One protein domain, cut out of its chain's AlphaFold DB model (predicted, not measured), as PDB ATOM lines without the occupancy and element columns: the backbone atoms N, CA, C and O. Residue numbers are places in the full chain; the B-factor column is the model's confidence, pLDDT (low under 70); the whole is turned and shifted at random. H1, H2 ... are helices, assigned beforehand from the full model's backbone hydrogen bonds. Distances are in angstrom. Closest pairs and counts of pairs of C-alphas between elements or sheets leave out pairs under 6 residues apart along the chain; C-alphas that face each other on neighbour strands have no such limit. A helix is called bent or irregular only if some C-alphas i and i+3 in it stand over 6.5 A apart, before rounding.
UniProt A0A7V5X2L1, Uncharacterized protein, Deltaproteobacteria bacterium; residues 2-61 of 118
ATOM      1  N   GLY A   2     140.939 170.138 142.649       76.38
ATOM      2  CA  GLY A   2     140.147 169.091 141.995       76.38
ATOM      3  C   GLY A   2     139.956 167.824 142.831       76.38
ATOM      4  O   GLY A   2     140.866 167.376 143.527       76.38
ATOM      5  N   THR A   3     138.782 167.209 142.699       80.38
ATOM      6  CA  THR A   3     138.402 165.910 143.283       80.38
ATOM      7  C   THR A   3     139.428 164.804 143.018       80.38
ATOM      8  O   THR A   3     139.662 163.977 143.897       80.38
ATOM      9  N   LEU A   4     140.119 164.839 141.872       76.31
ATOM     10  CA  LEU A   4     141.195 163.900 141.524       76.31
ATOM     11  C   LEU A   4     142.372 163.924 142.515       76.31
ATOM     12  O   LEU A   4     142.881 162.875 142.906       76.31
ATOM     13  N   ALA A   5     142.792 165.113 142.959       76.81
ATOM     14  CA  ALA A   5     143.901 165.255 143.903       76.81
ATOM     15  C   ALA A   5     143.536 164.697 145.287       76.81
ATOM     16  O   ALA A   5     144.369 164.083 145.951       76.81
ATOM     17  N   ARG A   6     142.263 164.842 145.685       80.12
ATOM     18  CA  ARG A   6     141.726 164.291 146.936       80.12
ATOM     19  C   ARG A   6     141.702 162.763 146.916       80.12
ATOM     20  O   ARG A   6     142.071 162.138 147.904       80.12
ATOM     21  N   ILE A   7     141.326 162.165 145.785       78.44
ATOM     22  CA  ILE A   7     141.339 160.706 145.604       78.44
ATOM     23  C   ILE A   7     142.775 160.177 145.699       78.44
ATOM     24  O   ILE A   7     143.036 159.233 146.438       78.44
ATOM     25  N   ARG A   8     143.735 160.845 145.051       77.88
ATOM     26  CA  ARG A   8     145.146 160.431 145.076       77.88
ATOM     27  C   ARG A   8     145.796 160.499 146.463       77.88
ATOM     28  O   ARG A   8     146.732 159.753 146.720       77.88
ATOM     29  N   GLN A   9     145.319 161.387 147.337       83.44
ATOM     30  CA  GLN A   9     145.776 161.499 148.728       83.44
ATOM     31  C   GLN A   9     144.863 160.781 149.733       83.44
ATOM     32  O   GLN A   9     145.014 160.945 150.942       83.44
ATOM     33  N   SER A  10     143.901 159.988 149.260       86.12
ATOM     34  CA  SER A  10     143.017 159.236 150.145       86.12
ATOM     35  C   SER A  10     143.777 158.098 150.822       86.12
ATOM     36  O   SER A  10     144.489 157.336 150.169       86.12
ATOM     37  N   TYR A  11     143.555 157.940 152.128       85.25
ATOM     38  CA  TYR A  11     144.156 156.875 152.935       85.25
ATOM     39  C   TYR A  11     143.871 155.472 152.371       85.25
ATOM     40  O   TYR A  11     144.721 154.590 152.426       85.25
ATOM     41  N   ILE A  12     142.704 155.299 151.743       86.25
ATOM     42  CA  ILE A  12     142.292 154.058 151.077       86.25
ATOM     43  C   ILE A  12     143.269 153.685 149.955       86.25
ATOM     44  O   ILE A  12     143.775 152.570 149.941       86.25
ATOM     45  N   LEU A  13     143.579 154.617 149.047       84.94
ATOM     46  CA  LEU A  13     144.497 154.367 147.930       84.94
ATOM     47  C   LEU A  13     145.925 154.118 148.427       84.94
ATOM     48  O   LEU A  13     146.620 153.253 147.903       84.94
ATOM     49  N   TYR A  14     146.338 154.840 149.471       86.12
ATOM     50  CA  TYR A  14     147.636 154.635 150.108       86.12
ATOM     51  C   TYR A  14     147.778 153.232 150.727       86.12
ATOM     52  O   TYR A  14     148.780 152.567 150.475       86.12
ATOM     53  N   SER A  15     146.781 152.762 151.490       86.31
ATOM     54  CA  SER A  15     146.774 151.404 152.060       86.31
ATOM     55  C   SER A  15     146.754 150.347 150.956       86.31
ATOM     56  O   SER A  15     147.566 149.428 150.961       86.31
ATOM     57  N   PHE A  16     145.895 150.532 149.950       89.31
ATOM     58  CA  PHE A  16     145.701 149.566 148.870       89.31
ATOM     59  C   PHE A  16     146.968 149.326 148.035       89.31
ATOM     60  O   PHE A  16     147.230 148.201 147.629       89.31
ATOM     61  N   VAL A  17     147.774 150.366 147.793       87.06
ATOM     62  CA  VAL A  17     149.033 150.256 147.030       87.06
ATOM     63  C   VAL A  17     150.189 149.714 147.883       87.06
ATOM     64  O   VAL A  17     151.204 149.286 147.340       87.06
ATOM     65  N   ARG A  18     150.069 149.708 149.216       89.94
ATOM     66  CA  ARG A  18     151.117 149.185 150.105       89.94
ATOM     67  C   ARG A  18     150.936 147.707 150.440       89.94
ATOM     68  O   ARG A  18     151.926 147.006 150.641       89.94
ATOM     69  N   ASP A  19     149.697 147.238 150.483       93.44
ATOM     70  CA  ASP A  19     149.383 145.857 150.828       93.44
ATOM     71  C   ASP A  19     149.457 144.948 149.594       93.44
ATOM     72  O   ASP A  19     148.584 144.957 148.725       93.44
ATOM     73  N   TRP A  20     150.491 144.103 149.526       91.94
ATOM     74  CA  TRP A  20     150.696 143.179 148.401       91.94
ATOM     75  C   TRP A  20     149.511 142.220 148.186       91.94
ATOM     76  O   TRP A  20     149.154 141.932 147.047       91.94
ATOM     77  N   VAL A  21     148.843 141.799 149.267       94.62
ATOM     78  CA  VAL A  21     147.635 140.961 149.210       94.62
ATOM     79  C   VAL A  21     146.506 141.685 148.472       94.62
ATOM     80  O   VAL A  21     145.891 141.108 147.576       94.62
ATOM     81  N   ALA A  22     146.270 142.964 148.784       92.88
ATOM     82  CA  ALA A  22     145.225 143.757 148.139       92.88
ATOM     83  C   ALA A  22     145.480 143.896 146.631       92.88
ATOM     84  O   ALA A  22     144.565 143.710 145.827       92.88
ATOM     85  N   ILE A  23     146.740 144.122 146.245       93.31
ATOM     86  CA  ILE A  23     147.157 144.184 144.841       93.31
ATOM     87  C   ILE A  23     146.924 142.840 144.145       93.31
ATOM     88  O   ILE A  23     146.343 142.811 143.061       93.31
ATOM     89  N   THR A  24     147.326 141.721 144.758       95.62
ATOM     90  CA  THR A  24     147.145 140.391 144.150       95.62
ATOM     91  C   THR A  24     145.672 140.048 143.931       95.62
ATOM     92  O   THR A  24     145.305 139.638 142.833       95.62
ATOM     93  N   CYS A  25     144.807 140.295 144.920       95.00
ATOM     94  CA  CYS A  25     143.368 140.083 144.781       95.00
ATOM     95  C   CYS A  25     142.772 140.966 143.681       95.00
ATOM     96  O   CYS A  25     141.976 140.489 142.876       95.00
ATOM     97  N   PHE A  26     143.179 142.237 143.607       94.81
ATOM     98  CA  PHE A  26     142.715 143.149 142.565       94.81
ATOM     99  C   PHE A  26     143.115 142.673 141.165       94.81
ATOM    100  O   PHE A  26     142.280 142.658 140.265       94.81
ATOM    101  N   ILE A  27     144.359 142.216 140.990       95.88
ATOM    102  CA  ILE A  27     144.839 141.662 139.719       95.88
ATOM    103  C   ILE A  27     144.032 140.421 139.328       95.88
ATOM    104  O   ILE A  27     143.582 140.334 138.188       95.88
ATOM    105  N   ILE A  28     143.799 139.492 140.261       96.88
ATOM    106  CA  ILE A  28     142.988 138.291 140.006       96.88
ATOM    107  C   ILE A  28     141.578 138.686 139.559       96.88
ATOM    108  O   ILE A  28     141.088 138.172 138.557       96.88
ATOM    109  N   VAL A  29     140.944 139.640 140.244       96.12
ATOM    110  CA  VAL A  29     139.615 140.144 139.870       96.12
ATOM    111  C   VAL A  29     139.637 140.765 138.472       96.12
ATOM    112  O   VAL A  29     138.789 140.428 137.651       96.12
ATOM    113  N   CYS A  30     140.621 141.611 138.155       96.00
ATOM    114  CA  CYS A  30     140.763 142.189 136.818       96.00
ATOM    115  C   CYS A  30     140.932 141.120 135.729       96.00
ATOM    116  O   CYS A  30     140.338 141.247 134.659       96.00
ATOM    117  N   ILE A  31     141.696 140.058 136.002       95.62
ATOM    118  CA  ILE A  31     141.863 138.923 135.085       95.62
ATOM    119  C   ILE A  31     140.529 138.199 134.879       95.62
ATOM    120  O   ILE A  31     140.149 137.951 133.738       95.62
ATOM    121  N   LEU A  32     139.787 137.909 135.953       94.62
ATOM    122  CA  LEU A  32     138.474 137.260 135.860       94.62
ATOM    123  C   LEU A  32     137.479 138.098 135.046       94.62
ATOM    124  O   LEU A  32     136.771 137.557 134.198       94.62
ATOM    125  N   PHE A  33     137.465 139.420 135.241       95.12
ATOM    126  CA  PHE A  33     136.647 140.326 134.433       95.12
ATOM    127  C   PHE A  33     137.040 140.287 132.954       95.12
ATOM    128  O   PHE A  33     136.165 140.164 132.099       95.12
ATOM    129  N   LEU A  34     138.338 140.339 132.639       92.94
ATOM    130  CA  LEU A  34     138.821 140.250 131.258       92.94
ATOM    131  C   LEU A  34     138.410 138.937 130.589       92.94
ATOM    132  O   LEU A  34     137.904 138.965 129.470       92.94
ATOM    133  N   ILE A  35     138.561 137.804 131.276       90.38
ATOM    134  CA  ILE A  35     138.142 136.492 130.761       90.38
ATOM    135  C   ILE A  35     136.634 136.479 130.494       90.38
ATOM    136  O   ILE A  35     136.206 136.004 129.446       90.38
ATOM    137  N   SER A  36     135.826 137.048 131.394       88.56
ATOM    138  CA  SER A  36     134.376 137.129 131.200       88.56
ATOM    139  C   SER A  36     133.998 137.948 129.961       88.56
ATOM    140  O   SER A  36     133.095 137.552 129.228       88.56
ATOM    141  N   PHE A  37     134.692 139.061 129.697       88.75
ATOM    142  CA  PHE A  37     134.471 139.878 128.498       88.75
ATOM    143  C   PHE A  37     134.973 139.207 127.212       88.75
ATOM    144  O   PHE A  37     134.391 139.417 126.151       88.75
ATOM    145  N   LEU A  38     136.028 138.392 127.292       87.25
ATOM    146  CA  LEU A  38     136.577 137.642 126.156       87.25
ATOM    147  C   LEU A  38     135.910 136.270 125.947       87.25
ATOM    148  O   LEU A  38     136.248 135.579 124.989       87.25
ATOM    149  N   SER A  39     134.944 135.888 126.787       85.25
ATOM    150  CA  SER A  39     134.219 134.613 126.695       85.25
ATOM    151  C   SER A  39     133.699 134.290 125.280       85.25
ATOM    152  O   SER A  39     133.976 133.185 124.811       85.25
ATOM    153  N   PRO A  40     133.086 135.233 124.524       80.94
ATOM    154  CA  PRO A  40     132.608 134.949 123.164       80.94
ATOM    155  C   PRO A  40     133.709 134.539 122.172       80.94
ATOM    156  O   PRO A  40     133.432 133.850 121.198       80.94
ATOM    157  N   PHE A  41     134.959 134.954 122.404       81.12
ATOM    158  CA  PHE A  41     136.101 134.564 121.572       81.12
ATOM    159  C   PHE A  41     136.694 133.210 121.975       81.12
ATOM    160  O   PHE A  41     137.268 132.521 121.138       81.12
ATOM    161  N   ILE A  42     136.587 132.841 123.253       79.94
ATOM    162  CA  ILE A  42     137.179 131.613 123.808       79.94
ATOM    163  C   ILE A  42     136.230 130.423 123.612       79.94
ATOM    164  O   ILE A  42     136.674 129.316 123.316       79.94
ATOM    165  N   ALA A  43     134.925 130.657 123.747       74.12
ATOM    166  CA  ALA A  43     133.866 129.682 123.538       74.12
ATOM    167  C   ALA A  43     132.850 130.261 122.535       74.12
ATOM    168  O   ALA A  43     131.886 130.907 122.944       74.12
ATOM    169  N   PRO A  44     133.043 130.044 121.218       69.31
ATOM    170  CA  PRO A  44     132.172 130.618 120.187       69.31
ATOM    171  C   PRO A  44     130.758 130.019 120.194       69.31
ATOM    172  O   PRO A  44     129.859 130.539 119.536       69.31
ATOM    173  N   HIS A  45     130.544 128.921 120.922       67.56
ATOM    174  CA  HIS A  45     129.235 128.301 121.067       67.56
ATOM    175  C   HIS A  45     128.459 128.959 122.207       67.56
ATOM    176  O   HIS A  45     128.800 128.808 123.379       67.56
ATOM    177  N   ASN A  46     127.387 129.661 121.850       71.44
ATOM    178  CA  ASN A  46     126.423 130.206 122.790       71.44
ATOM    179  C   ASN A  46     125.277 129.192 122.986       71.44
ATOM    180  O   ASN A  46     124.438 129.056 122.095       71.44
ATOM    181  N   PRO A  47     125.199 128.489 124.134       64.31
ATOM    182  CA  PRO A  47     124.152 127.493 124.375       64.31
ATOM    183  C   PRO A  47     122.741 128.098 124.463       64.31
ATOM    184  O   PRO A  47     121.764 127.358 124.502       64.31
ATOM    185  N   TYR A  48     122.621 129.429 124.485       68.00
ATOM    186  CA  TYR A  48     121.355 130.161 124.486       68.00
ATOM    187  C   TYR A  48     121.015 130.786 123.119       68.00
ATOM    188  O   TYR A  48     120.045 131.534 123.010       68.00
ATOM    189  N   GLU A  49     121.780 130.477 122.068       70.44
ATOM    190  CA  GLU A  49     121.500 130.898 120.693       70.44
ATOM    191  C   GLU A  49     120.433 129.992 120.066       70.44
ATOM    192  O   GLU A  49     120.706 128.844 119.710       70.44
ATOM    193  N   SER A  50     119.212 130.503 119.896       66.50
ATOM    194  CA  SER A  50     118.052 129.711 119.453       66.50
ATOM    195  C   SER A  50     118.248 128.997 118.112       66.50
ATOM    196  O   SER A  50     117.683 127.926 117.916       66.50
ATOM    197  N   ALA A  51     119.088 129.534 117.223       67.81
ATOM    198  CA  ALA A  51     119.437 128.909 115.948       67.81
ATOM    199  C   ALA A  51     120.260 127.612 116.094       67.81
ATOM    200  O   ALA A  51     120.329 126.820 115.160       67.81
ATOM    201  N   THR A  52     120.882 127.388 117.254       63.06
ATOM    202  CA  THR A  52     121.735 126.217 117.533       63.06
ATOM    203  C   THR A  52     121.200 125.321 118.652       63.06
ATOM    204  O   THR A  52     121.731 124.233 118.875       63.06
ATOM    205  N   ILE A  53     120.137 125.742 119.350       65.50
ATOM    206  CA  ILE A  53     119.548 124.990 120.461       65.50
ATOM    207  C   ILE A  53     118.807 123.761 119.925       65.50
ATOM    208  O   ILE A  53     117.750 123.862 119.304       65.50
ATOM    209  N   ASN A  54     119.338 122.576 120.229       62.88
ATOM    210  CA  ASN A  54     118.665 121.301 120.008       62.88
ATOM    211  C   ASN A  54     118.089 120.782 121.334       62.88
ATOM    212  O   ASN A  54     118.798 120.187 122.143       62.88
ATOM    213  N   VAL A  55     116.785 120.992 121.548       68.88
ATOM    214  CA  VAL A  55     116.066 120.571 122.770       68.88
ATOM    215  C   VAL A  55     116.122 119.054 122.990       68.88
ATOM    216  O   VAL A  55     116.063 118.593 124.125       68.88
ATOM    217  N   MET A  56     116.284 118.268 121.921       66.06
ATOM    218  CA  MET A  56     116.319 116.806 121.993       66.06
ATOM    219  C   MET A  56     117.693 116.251 122.401       66.06
ATOM    220  O   MET A  56     117.798 115.057 122.651       66.06
ATOM    221  N   ASN A  57     118.733 117.091 122.465       58.97
ATOM    222  CA  ASN A  57     120.120 116.695 122.735       58.97
ATOM    223  C   ASN A  57     120.826 117.720 123.646       58.97
ATOM    224  O   ASN A  57     121.893 118.232 123.317       58.97
ATOM    225  N   ALA A  58     120.230 118.028 124.802       59.97
ATOM    226  CA  ALA A  58     120.785 118.988 125.766       59.97
ATOM    227  C   ALA A  58     122.079 118.508 126.466       59.97
ATOM    228  O   ALA A  58     122.848 119.322 126.968       59.97
ATOM    229  N   GLU A  59     122.319 117.195 126.495       56.06
ATOM    230  CA  GLU A  59     123.401 116.546 127.260       56.06
ATOM    231  C   GLU A  59     124.622 116.191 126.385       56.06
ATOM    232  O   GLU A  59     125.688 115.843 126.890       56.06
ATOM    233  N   THR A  60     124.482 116.255 125.056       53.56
ATOM    234  CA  THR A  60     125.524 115.864 124.096       53.56
ATOM    235  C   THR A  60     126.069 117.085 123.360       53.56
ATOM    236  O   THR A  60     125.268 117.888 122.875       53.56
ATOM    237  N   PRO A  61     127.403 117.230 123.206       50.44
ATOM    238  CA  PRO A  61     127.972 118.289 122.378       50.44
ATOM    239  C   PRO A  61     127.395 118.187 120.957       50.44
ATOM    240  O   PRO A  61     127.127 117.070 120.506       50.44
TER     241      PRO A  61
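This is residues 2 to 61 of the 118 residues of an uncharacterized protein of Deltaproteobacteria bacterium (UniProt A0A7V5X2L1). The model is an open, L-shaped chain with no packed core: two short helices, H1 and H2, follow each other as one arm, and the long helix H3 sets off from the end of H2 at about a right angle. Beyond the far end of H3, residues 43 to 61 run on as a tail with no named element, and H3 and this tail together make the length. The printed part has 60 residues with three named helices, in the order H1, H2, H3, and no named strand; its class is all helix. It is extended, with a radius of gyration of the C-alphas of 20.9 A, and the C-alphas span 59 by 28 by 16 A along their three main axes.

H1, residues 3 to 8, is close to but not clearly touching H2, residues 11 to 18; their closest C-alphas, those of Ile 7 and Leu 13, are 7.5 A apart. The two run the same way at a steep tilt of 38 degrees, only just past shallow. H2 and H3, residues 20 to 42, only just touch, and only at the corner by their link, with 3 pairs of C-alphas within 8 A. Their closest C-alphas are those of Phe 16 and Ala 22, 5.9 A apart, and H3 touches H2 with residues 22 to 23 alone. The lines of H2 and H3 are about perpendicular, at 83 degrees, though the line of H3 is a rough one. H1 and H3 are apart. In H1 and H2 every O i to N i+4 pair is within hydrogen-bond range; in H3 17 of 19 are.

H1 begins at C-alpha 3, at (138.402, 165.910, 143.283), and is 8.9 A long from first to last C-alpha. H2 begins at C-alpha 11, at (144.156, 156.875, 152.935), and is 10.8 A long. H3 runs 30.4 A from C-alpha 20 to C-alpha 42, the latter at (137.179, 131.613, 123.808). It has a kink of 40 degrees near residue 36 and is irregular: C-alphas 37 and 40 are 7.5 A apart.

The two C-alphas farthest apart, those of Gly 2 and Met 56, are 60.8 A apart. The printed part has no cut, and the links from H1 to H2 and from H2 to H3 are both tight. Residues 27 to 46, of which 27 to 42 belong to H3, stand free, and so do residues 48 to 57. The mean pLDDT of the printed part is 80.5; it is under 70 at residues 44 to 45, 47 to 48 and 50 to 61.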